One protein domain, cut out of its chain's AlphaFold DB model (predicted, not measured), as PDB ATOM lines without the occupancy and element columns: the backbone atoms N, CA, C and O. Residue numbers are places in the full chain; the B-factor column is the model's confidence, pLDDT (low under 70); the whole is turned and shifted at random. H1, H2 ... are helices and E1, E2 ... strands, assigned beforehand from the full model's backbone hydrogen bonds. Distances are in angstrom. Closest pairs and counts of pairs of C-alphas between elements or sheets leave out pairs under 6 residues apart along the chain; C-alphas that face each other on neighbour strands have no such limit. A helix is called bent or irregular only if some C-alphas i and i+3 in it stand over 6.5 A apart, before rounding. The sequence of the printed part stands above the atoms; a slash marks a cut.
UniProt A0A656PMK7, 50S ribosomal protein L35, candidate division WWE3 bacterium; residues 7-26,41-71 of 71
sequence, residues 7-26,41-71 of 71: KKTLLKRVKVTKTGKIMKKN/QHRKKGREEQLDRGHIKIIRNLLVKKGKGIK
ATOM      1  N   LYS A   7      15.954   9.352  21.595       94.81
ATOM      2  CA  LYS A   7      17.020   9.348  22.603       94.81
ATOM      3  C   LYS A   7      18.377   9.652  21.955       94.81
ATOM      4  O   LYS A   7      18.983   8.806  21.295       94.81
ATOM      5  N   LYS A   8      18.889  10.871  22.156       92.31
ATOM      6  CA  LYS A   8      20.144  11.355  21.539       92.31
ATOM      7  C   LYS A   8      21.367  10.510  21.902       92.31
ATOM      8  O   LYS A   8      22.250  10.314  21.074       92.31
ATOM      9  N   THR A   9      21.408   9.975  23.119       94.62
ATOM     10  CA  THR A   9      22.512   9.125  23.588       94.62
ATOM     11  C   THR A   9      22.593   7.793  22.848       94.62
ATOM     12  O   THR A   9      23.692   7.259  22.697       94.62
ATOM     13  N   LEU A  10      21.459   7.280  22.361       93.00
ATOM     14  CA  LEU A  10      21.393   6.074  21.543       93.00
ATOM     15  C   LEU A  10      21.865   6.369  20.115       93.00
ATOM     16  O   LEU A  10      22.732   5.665  19.608       93.00
ATOM     17  N   LEU A  11      21.403   7.475  19.522       92.00
ATOM     18  CA  LEU A  11      21.825   7.920  18.185       92.00
ATOM     19  C   LEU A  11      23.345   8.096  18.042       92.00
ATOM     20  O   LEU A  11      23.888   7.853  16.973       92.00
ATOM     21  N   LYS A  12      24.044   8.494  19.111       93.50
ATOM     22  CA  LYS A  12      25.514   8.606  19.107       93.50
ATOM     23  C   LYS A  12      26.231   7.245  19.126       93.50
ATOM     24  O   LYS A  12      27.399   7.166  18.758       93.50
ATOM     25  N   ARG A  13      25.563   6.183  19.589       92.69
ATOM     26  CA  ARG A  13      26.164   4.860  19.834       92.69
ATOM     27  C   ARG A  13      25.848   3.836  18.746       92.69
ATOM     28  O   ARG A  13      26.691   2.981  18.475       92.69
ATOM     29  N   VAL A  14      24.679   3.931  18.114       93.25
ATOM     30  CA  VAL A  14      24.233   2.988  17.078       93.25
ATOM     31  C   VAL A  14      24.072   3.666  15.724       93.25
ATOM     32  O   VAL A  14      23.699   4.834  15.637       93.25
ATOM     33  N   LYS A  15      24.338   2.917  14.654       91.81
ATOM     34  CA  LYS A  15      24.065   3.329  13.273       91.81
ATOM     35  C   LYS A  15      23.005   2.401  12.694       91.81
ATOM     36  O   LYS A  15      23.186   1.192  12.736       91.81
ATOM     37  N   VAL A  16      21.939   2.961  12.133       91.88
ATOM     38  CA  VAL A  16      20.954   2.198  11.354       91.88
ATOM     39  C   VAL A  16      21.395   2.223   9.890       91.88
ATOM     40  O   VAL A  16      21.681   3.297   9.354       91.88
ATOM     41  N   THR A  17      21.544   1.058   9.261       91.56
ATOM     42  CA  THR A  17      21.917   0.953   7.840       91.56
ATOM     43  C   THR A  17      20.713   1.227   6.939       91.56
ATOM     44  O   THR A  17      19.570   1.210   7.391       91.56
ATOM     45  N   LYS A  18      20.953   1.431   5.635       88.56
ATOM     46  CA  LYS A  18      19.876   1.589   4.639       88.56
ATOM     47  C   LYS A  18      18.910   0.395   4.626       88.56
ATOM     48  O   LYS A  18      17.723   0.575   4.407       88.56
ATOM     49  N   THR A  19      19.421  -0.806   4.904       90.25
ATOM     50  CA  THR A  19      18.651  -2.057   4.954       90.25
ATOM     51  C   THR A  19      17.896  -2.278   6.268       90.25
ATOM     52  O   THR A  19      17.163  -3.257   6.377       90.25
ATOM     53  N   GLY A  20      18.069  -1.397   7.261       89.19
ATOM     54  CA  GLY A  20      17.385  -1.483   8.554       89.19
ATOM     55  C   GLY A  20      18.161  -2.181   9.668       89.19
ATOM     56  O   GLY A  20      17.652  -2.294  10.780       89.19
ATOM     57  N   LYS A  21      19.397  -2.619   9.412       93.25
ATOM     58  CA  LYS A  21      20.236  -3.292  10.411       93.25
ATOM     59  C   LYS A  21      20.786  -2.293  11.423       93.25
ATOM     60  O   LYS A  21      21.186  -1.181  11.061       93.25
ATOM     61  N   ILE A  22      20.854  -2.696  12.690       94.25
ATOM     62  CA  ILE A  22      21.449  -1.884  13.754       94.25
ATOM     63  C   ILE A  22      22.909  -2.294  13.930       94.25
ATOM     64  O   ILE A  22      23.197  -3.396  14.378       94.25
ATOM     65  N   MET A  23      23.827  -1.373  13.651       94.56
ATOM     66  CA  MET A  23      25.262  -1.566  13.847       94.56
ATOM     67  C   MET A  23      25.719  -0.897  15.144       94.56
ATOM     68  O   MET A  23      25.558   0.321  15.318       94.56
ATOM     69  N   LYS A  24      26.363  -1.662  16.026       94.50
ATOM     70  CA  LYS A  24      26.950  -1.184  17.288       94.50
ATOM     71  C   LYS A  24      28.452  -1.464  17.344       94.50
ATOM     72  O   LYS A  24      28.968  -2.296  16.610       94.50
ATOM     73  N   LYS A  25      29.164  -0.752  18.216       93.81
ATOM     74  CA  LYS A  25      30.537  -1.129  18.588       93.81
ATOM     75  C   LYS A  25      30.510  -2.229  19.646       93.81
ATOM     76  O   LYS A  25      29.576  -2.292  20.447       93.81
ATOM     77  N   ASN A  26      31.572  -3.023  19.678       92.19
ATOM     78  CA  ASN A  26      31.797  -3.985  20.744       92.19
ATOM     79  C   ASN A  26      32.163  -3.322  22.071       92.19
ATOM     80  O   ASN A  26      32.814  -2.273  22.122       92.19
ATOM     81  N   GLN A  41      41.662  -8.628  18.894       91.31
ATOM     82  CA  GLN A  41      41.686  -7.179  18.718       91.31
ATOM     83  C   GLN A  41      41.059  -6.749  17.386       91.31
ATOM     84  O   GLN A  41      40.286  -5.788  17.369       91.31
ATOM     85  N   HIS A  42      41.347  -7.461  16.293       90.69
ATOM     86  CA  HIS A  42      40.775  -7.177  14.980       90.69
ATOM     87  C   HIS A  42      39.248  -7.327  14.987       90.69
ATOM     88  O   HIS A  42      38.540  -6.365  14.679       90.69
ATOM     89  N   ARG A  43      38.734  -8.479  15.440       88.94
ATOM     90  CA  ARG A  43      37.284  -8.739  15.522       88.94
ATOM     91  C   ARG A  43      36.568  -7.689  16.373       88.94
ATOM     92  O   ARG A  43      35.576  -7.101  15.953       88.94
ATOM     93  N   LYS A  44      37.126  -7.360  17.542       90.12
ATOM     94  CA  LYS A  44      36.510  -6.401  18.470       90.12
ATOM     95  C   LYS A  44      36.573  -4.941  18.012       90.12
ATOM     96  O   LYS A  44      35.796  -4.127  18.509       90.12
ATOM     97  N   LYS A  45      37.465  -4.581  17.083       89.00
ATOM     98  CA  LYS A  45      37.563  -3.213  16.539       89.00
ATOM     99  C   LYS A  45      36.392  -2.874  15.606       89.00
ATOM    100  O   LYS A  45      36.051  -1.697  15.464       89.00
ATOM    101  N   GLY A  46      35.791  -3.890  14.987       88.75
ATOM    102  CA  GLY A  46      34.675  -3.750  14.058       88.75
ATOM    103  C   GLY A  46      33.379  -3.255  14.702       88.75
ATOM    104  O   GLY A  46      33.234  -3.155  15.925       88.75
ATOM    105  N   ARG A  47      32.411  -2.924  13.842       91.69
ATOM    106  CA  ARG A  47      31.012  -2.777  14.248       91.69
ATOM    107  C   ARG A  47      30.286  -4.067  13.917       91.69
ATOM    108  O   ARG A  47      30.420  -4.563  12.805       91.69
ATOM    109  N   GLU A  48      29.484  -4.536  14.853       93.12
ATOM    110  CA  GLU A  48      28.688  -5.747  14.701       93.12
ATOM    111  C   GLU A  48      27.207  -5.405  14.605       93.12
ATOM    112  O   GLU A  48      26.746  -4.374  15.116       93.12
ATOM    113  N   GLU A  49      26.476  -6.277  13.922       94.62
ATOM    114  CA  GLU A  49      25.025  -6.224  13.856       94.62
ATOM    115  C   GLU A  49      24.432  -6.633  15.210       94.62
ATOM    116  O   GLU A  49      24.867  -7.597  15.840       94.62
ATOM    117  N   GLN A  50      23.439  -5.886  15.682       94.38
ATOM    118  CA  GLN A  50      22.664  -6.291  16.841       94.38
ATOM    119  C   GLN A  50      21.656  -7.354  16.411       94.38
ATOM    120  O   GLN A  50      20.700  -7.036  15.714       94.38
ATOM    121  N   LEU A  51      21.873  -8.590  16.855       93.38
ATOM    122  CA  LEU A  51      21.027  -9.738  16.510       93.38
ATOM    123  C   LEU A  51      19.934 -10.015  17.550       93.38
ATOM    124  O   LEU A  51      18.927 -10.649  17.247       93.38
ATOM    125  N   ASP A  52      20.122  -9.532  18.780       94.94
ATOM    126  CA  ASP A  52      19.179  -9.785  19.864       94.94
ATOM    127  C   ASP A  52      17.837  -9.069  19.639       94.94
ATOM    128  O   ASP A  52      17.759  -7.836  19.591       94.94
ATOM    129  N   ARG A  53      16.763  -9.859  19.548       92.62
ATOM    130  CA  ARG A  53      15.410  -9.383  19.226       92.62
ATOM    131  C   ARG A  53      14.825  -8.475  20.311       92.62
ATOM    132  O   ARG A  53      14.132  -7.507  19.983       92.62
ATOM    133  N   GLY A  54      15.115  -8.748  21.585       94.81
ATOM    134  CA  GLY A  54      14.636  -7.939  22.709       94.81
ATOM    135  C   GLY A  54      15.217  -6.527  22.668       94.81
ATOM    136  O   GLY A  54      14.491  -5.529  22.707       94.81
ATOM    137  N   HIS A  55      16.528  -6.431  22.470       93.38
ATOM    138  CA  HIS A  55      17.224  -5.167  22.297       93.38
ATOM    139  C   HIS A  55      16.761  -4.411  21.049       93.38
ATOM    140  O   HIS A  55      16.583  -3.193  21.122       93.38
ATOM    141  N   ILE A  56      16.529  -5.099  19.924       93.44
ATOM    142  CA  ILE A  56      15.995  -4.474  18.702       93.44
ATOM    143  C   ILE A  56      14.645  -3.801  18.992       93.44
ATOM    144  O   ILE A  56      14.459  -2.633  18.636       93.44
ATOM    145  N   LYS A  57      13.732  -4.483  19.701       92.88
ATOM    146  CA  LYS A  57      12.421  -3.931  20.091       92.88
ATOM    147  C   LYS A  57      12.566  -2.653  20.922       92.88
ATOM    148  O   LYS A  57      11.926  -1.644  20.620       92.88
ATOM    149  N   ILE A  58      13.445  -2.662  21.924       93.12
ATOM    150  CA  ILE A  58      13.695  -1.494  22.783       93.12
ATOM    151  C   ILE A  58      14.302  -0.337  21.974       93.12
ATOM    152  O   ILE A  58      13.843   0.804  22.067       93.12
ATOM    153  N   ILE A  59      15.312  -0.613  21.142       92.81
ATOM    154  CA  ILE A  59      15.992   0.403  20.325       92.81
ATOM    155  C   ILE A  59      15.025   1.044  19.325       92.81
ATOM    156  O   ILE A  59      15.033   2.270  19.174       92.81
ATOM    157  N   ARG A  60      14.161   0.245  18.686       91.38
ATOM    158  CA  ARG A  60      13.124   0.727  17.766       91.38
ATOM    159  C   ARG A  60      12.214   1.751  18.449       91.38
ATOM    160  O   ARG A  60      12.037   2.850  17.919       91.38
ATOM    161  N   ASN A  61      11.738   1.441  19.655       90.69
ATOM    162  CA  ASN A  61      10.860   2.326  20.427       90.69
ATOM    163  C   ASN A  61      11.559   3.636  20.833       90.69
ATOM    164  O   ASN A  61      10.969   4.711  20.745       90.69
ATOM    165  N   LEU A  62      12.841   3.576  21.206       91.81
ATOM    166  CA  LEU A  62      13.614   4.751  21.642       91.81
ATOM    167  C   LEU A  62      14.032   5.696  20.499       91.81
ATOM    168  O   LEU A  62      14.370   6.862  20.747       91.81
ATOM    169  N   LEU A  63      14.059   5.211  19.254       88.88
ATOM    170  CA  LEU A  63      14.460   5.996  18.080       88.88
ATOM    171  C   LEU A  63      13.282   6.658  17.348       88.88
ATOM    172  O   LEU A  63      13.512   7.591  16.569       88.88
ATOM    173  N   VAL A  64      12.042   6.245  17.630       87.00
ATOM    174  CA  VAL A  64      10.795   6.836  17.109       87.00
ATOM    175  C   VAL A  64      10.869   7.013  15.582       87.00
ATOM    176  O   VAL A  64      10.950   6.029  14.852       87.00
ATOM    177  N   LYS A  65      10.946   8.254  15.062       82.06
ATOM    178  CA  LYS A  65      11.052   8.547  13.619       82.06
ATOM    179  C   LYS A  65      12.250   7.866  12.954       82.06
ATOM    180  O   LYS A  65      12.136   7.408  11.826       82.06
ATOM    181  N   LYS A  66      13.396   7.805  13.639       80.81
ATOM    182  CA  LYS A  66      14.626   7.194  13.108       80.81
ATOM    183  C   LYS A  66      14.620   5.663  13.217       80.81
ATOM    184  O   LYS A  66      15.512   5.031  12.668       80.81
ATOM    185  N   GLY A  67      13.633   5.081  13.904       79.88
ATOM    186  CA  GLY A  67      13.462   3.635  14.051       79.88
ATOM    187  C   GLY A  67      12.525   2.988  13.024       79.88
ATOM    188  O   GLY A  67      12.470   1.766  12.965       79.88
ATOM    189  N   LYS A  68      11.819   3.776  12.194       78.81
ATOM    190  CA  LYS A  68      10.765   3.296  11.271       78.81
ATOM    191  C   LYS A  68      11.221   2.333  10.158       78.81
ATOM    192  O   LYS A  68      10.374   1.809   9.453       78.81
ATOM    193  N   GLY A  69      12.521   2.087  10.007       80.38
ATOM    194  CA  GLY A  69      13.072   1.135   9.034       80.38
ATOM    195  C   GLY A  69      13.843  -0.026   9.659       80.38
ATOM    196  O   GLY A  69      14.511  -0.751   8.936       80.38
ATOM    197  N   ILE A  70      13.816  -0.175  10.988       85.19
ATOM    198  CA  ILE A  70      14.563  -1.226  11.688       85.19
ATOM    199  C   ILE A  70      13.816  -2.553  11.560       85.19
ATOM    200  O   ILE A  70      12.674  -2.638  12.024       85.19
ATOM    201  N   LYS A  71      14.473  -3.570  10.996       72.88
ATOM    202  CA  LYS A  71      13.986  -4.959  10.958       72.88
ATOM    203  C   LYS A  71      14.286  -5.671  12.274       72.88
ATOM    204  O   LYS A  71      15.387  -5.444  12.814       72.88
TER     205      LYS A  71
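AT A GLANCE: This is residues 7 to 26 and 41 to 71 of the 71 residues of the protein "50S ribosomal protein L35" of candidate division WWE3 bacterium (UniProt A0A656PMK7). A small sheet of three short strands stands between helix H3 at one end and the short helix H2 at the other, and H2 makes much of the length. The short helix H1 packs on H3, and H3 only grazes the sheet. The printed part has 51 residues, with the named elements in the order H1 E1 E2 H2 E3 H3; the sheet runs E1 E2 E3, antiparallel. The class is mixed, helices and strands; the whole is compact, with a radius of gyration of the C-alphas of 10.9 A, and elongated, spanning 34 by 21 by 20 A.

IN THESE COORDINATES: Find C-alpha 8 at (20.144, 11.355, 21.539), where H1, residues 8 to 11, begins. Then come E1, residues 14 to 16, and E2, residues 22 to 25, 10.3 A long. After the cut look for H2, residues 41 to 45, beginning at (41.686, -7.179, 18.718), then E3, residues 47 to 49. H3, residues 53 to 67, is 14.1 A long and ends at (13.462, 3.635, 14.051); it is irregular, with C-alphas 62 and 65 9.2 A apart.

HOW THE PARTS SIT: E1 and E2 form an antiparallel hairpin at 152 degrees, with N 15 and O 23 at 2.9 A. E2 and E3 are antiparallel at 143 degrees, with N 24 and O 48 at 2.9 A. H3 only grazes the sheet, with residues 56 to 67. H1 touches H3 at residues 59 to 63 alone; the closest C-alphas are those of Leu 11 and Leu 63, 7.6 A apart. H2 and H3 are apart. In H2 the O i to N i+4 pair is within hydrogen-bond range, in H3 8 of 11 are, and H1 is too short for one.

THE WHOLE: The farthest C-alphas, Gln 41 and Lys 65, are 34.8 A apart. Residues 27 to 40 are not printed, and C-alphas 26 and 41 are 10.6 A apart across this cut. The links H1 to E1, E1 to E2, H2 to E3 and E3 to H3 are tight. No printed residue is under 70 in pLDDT.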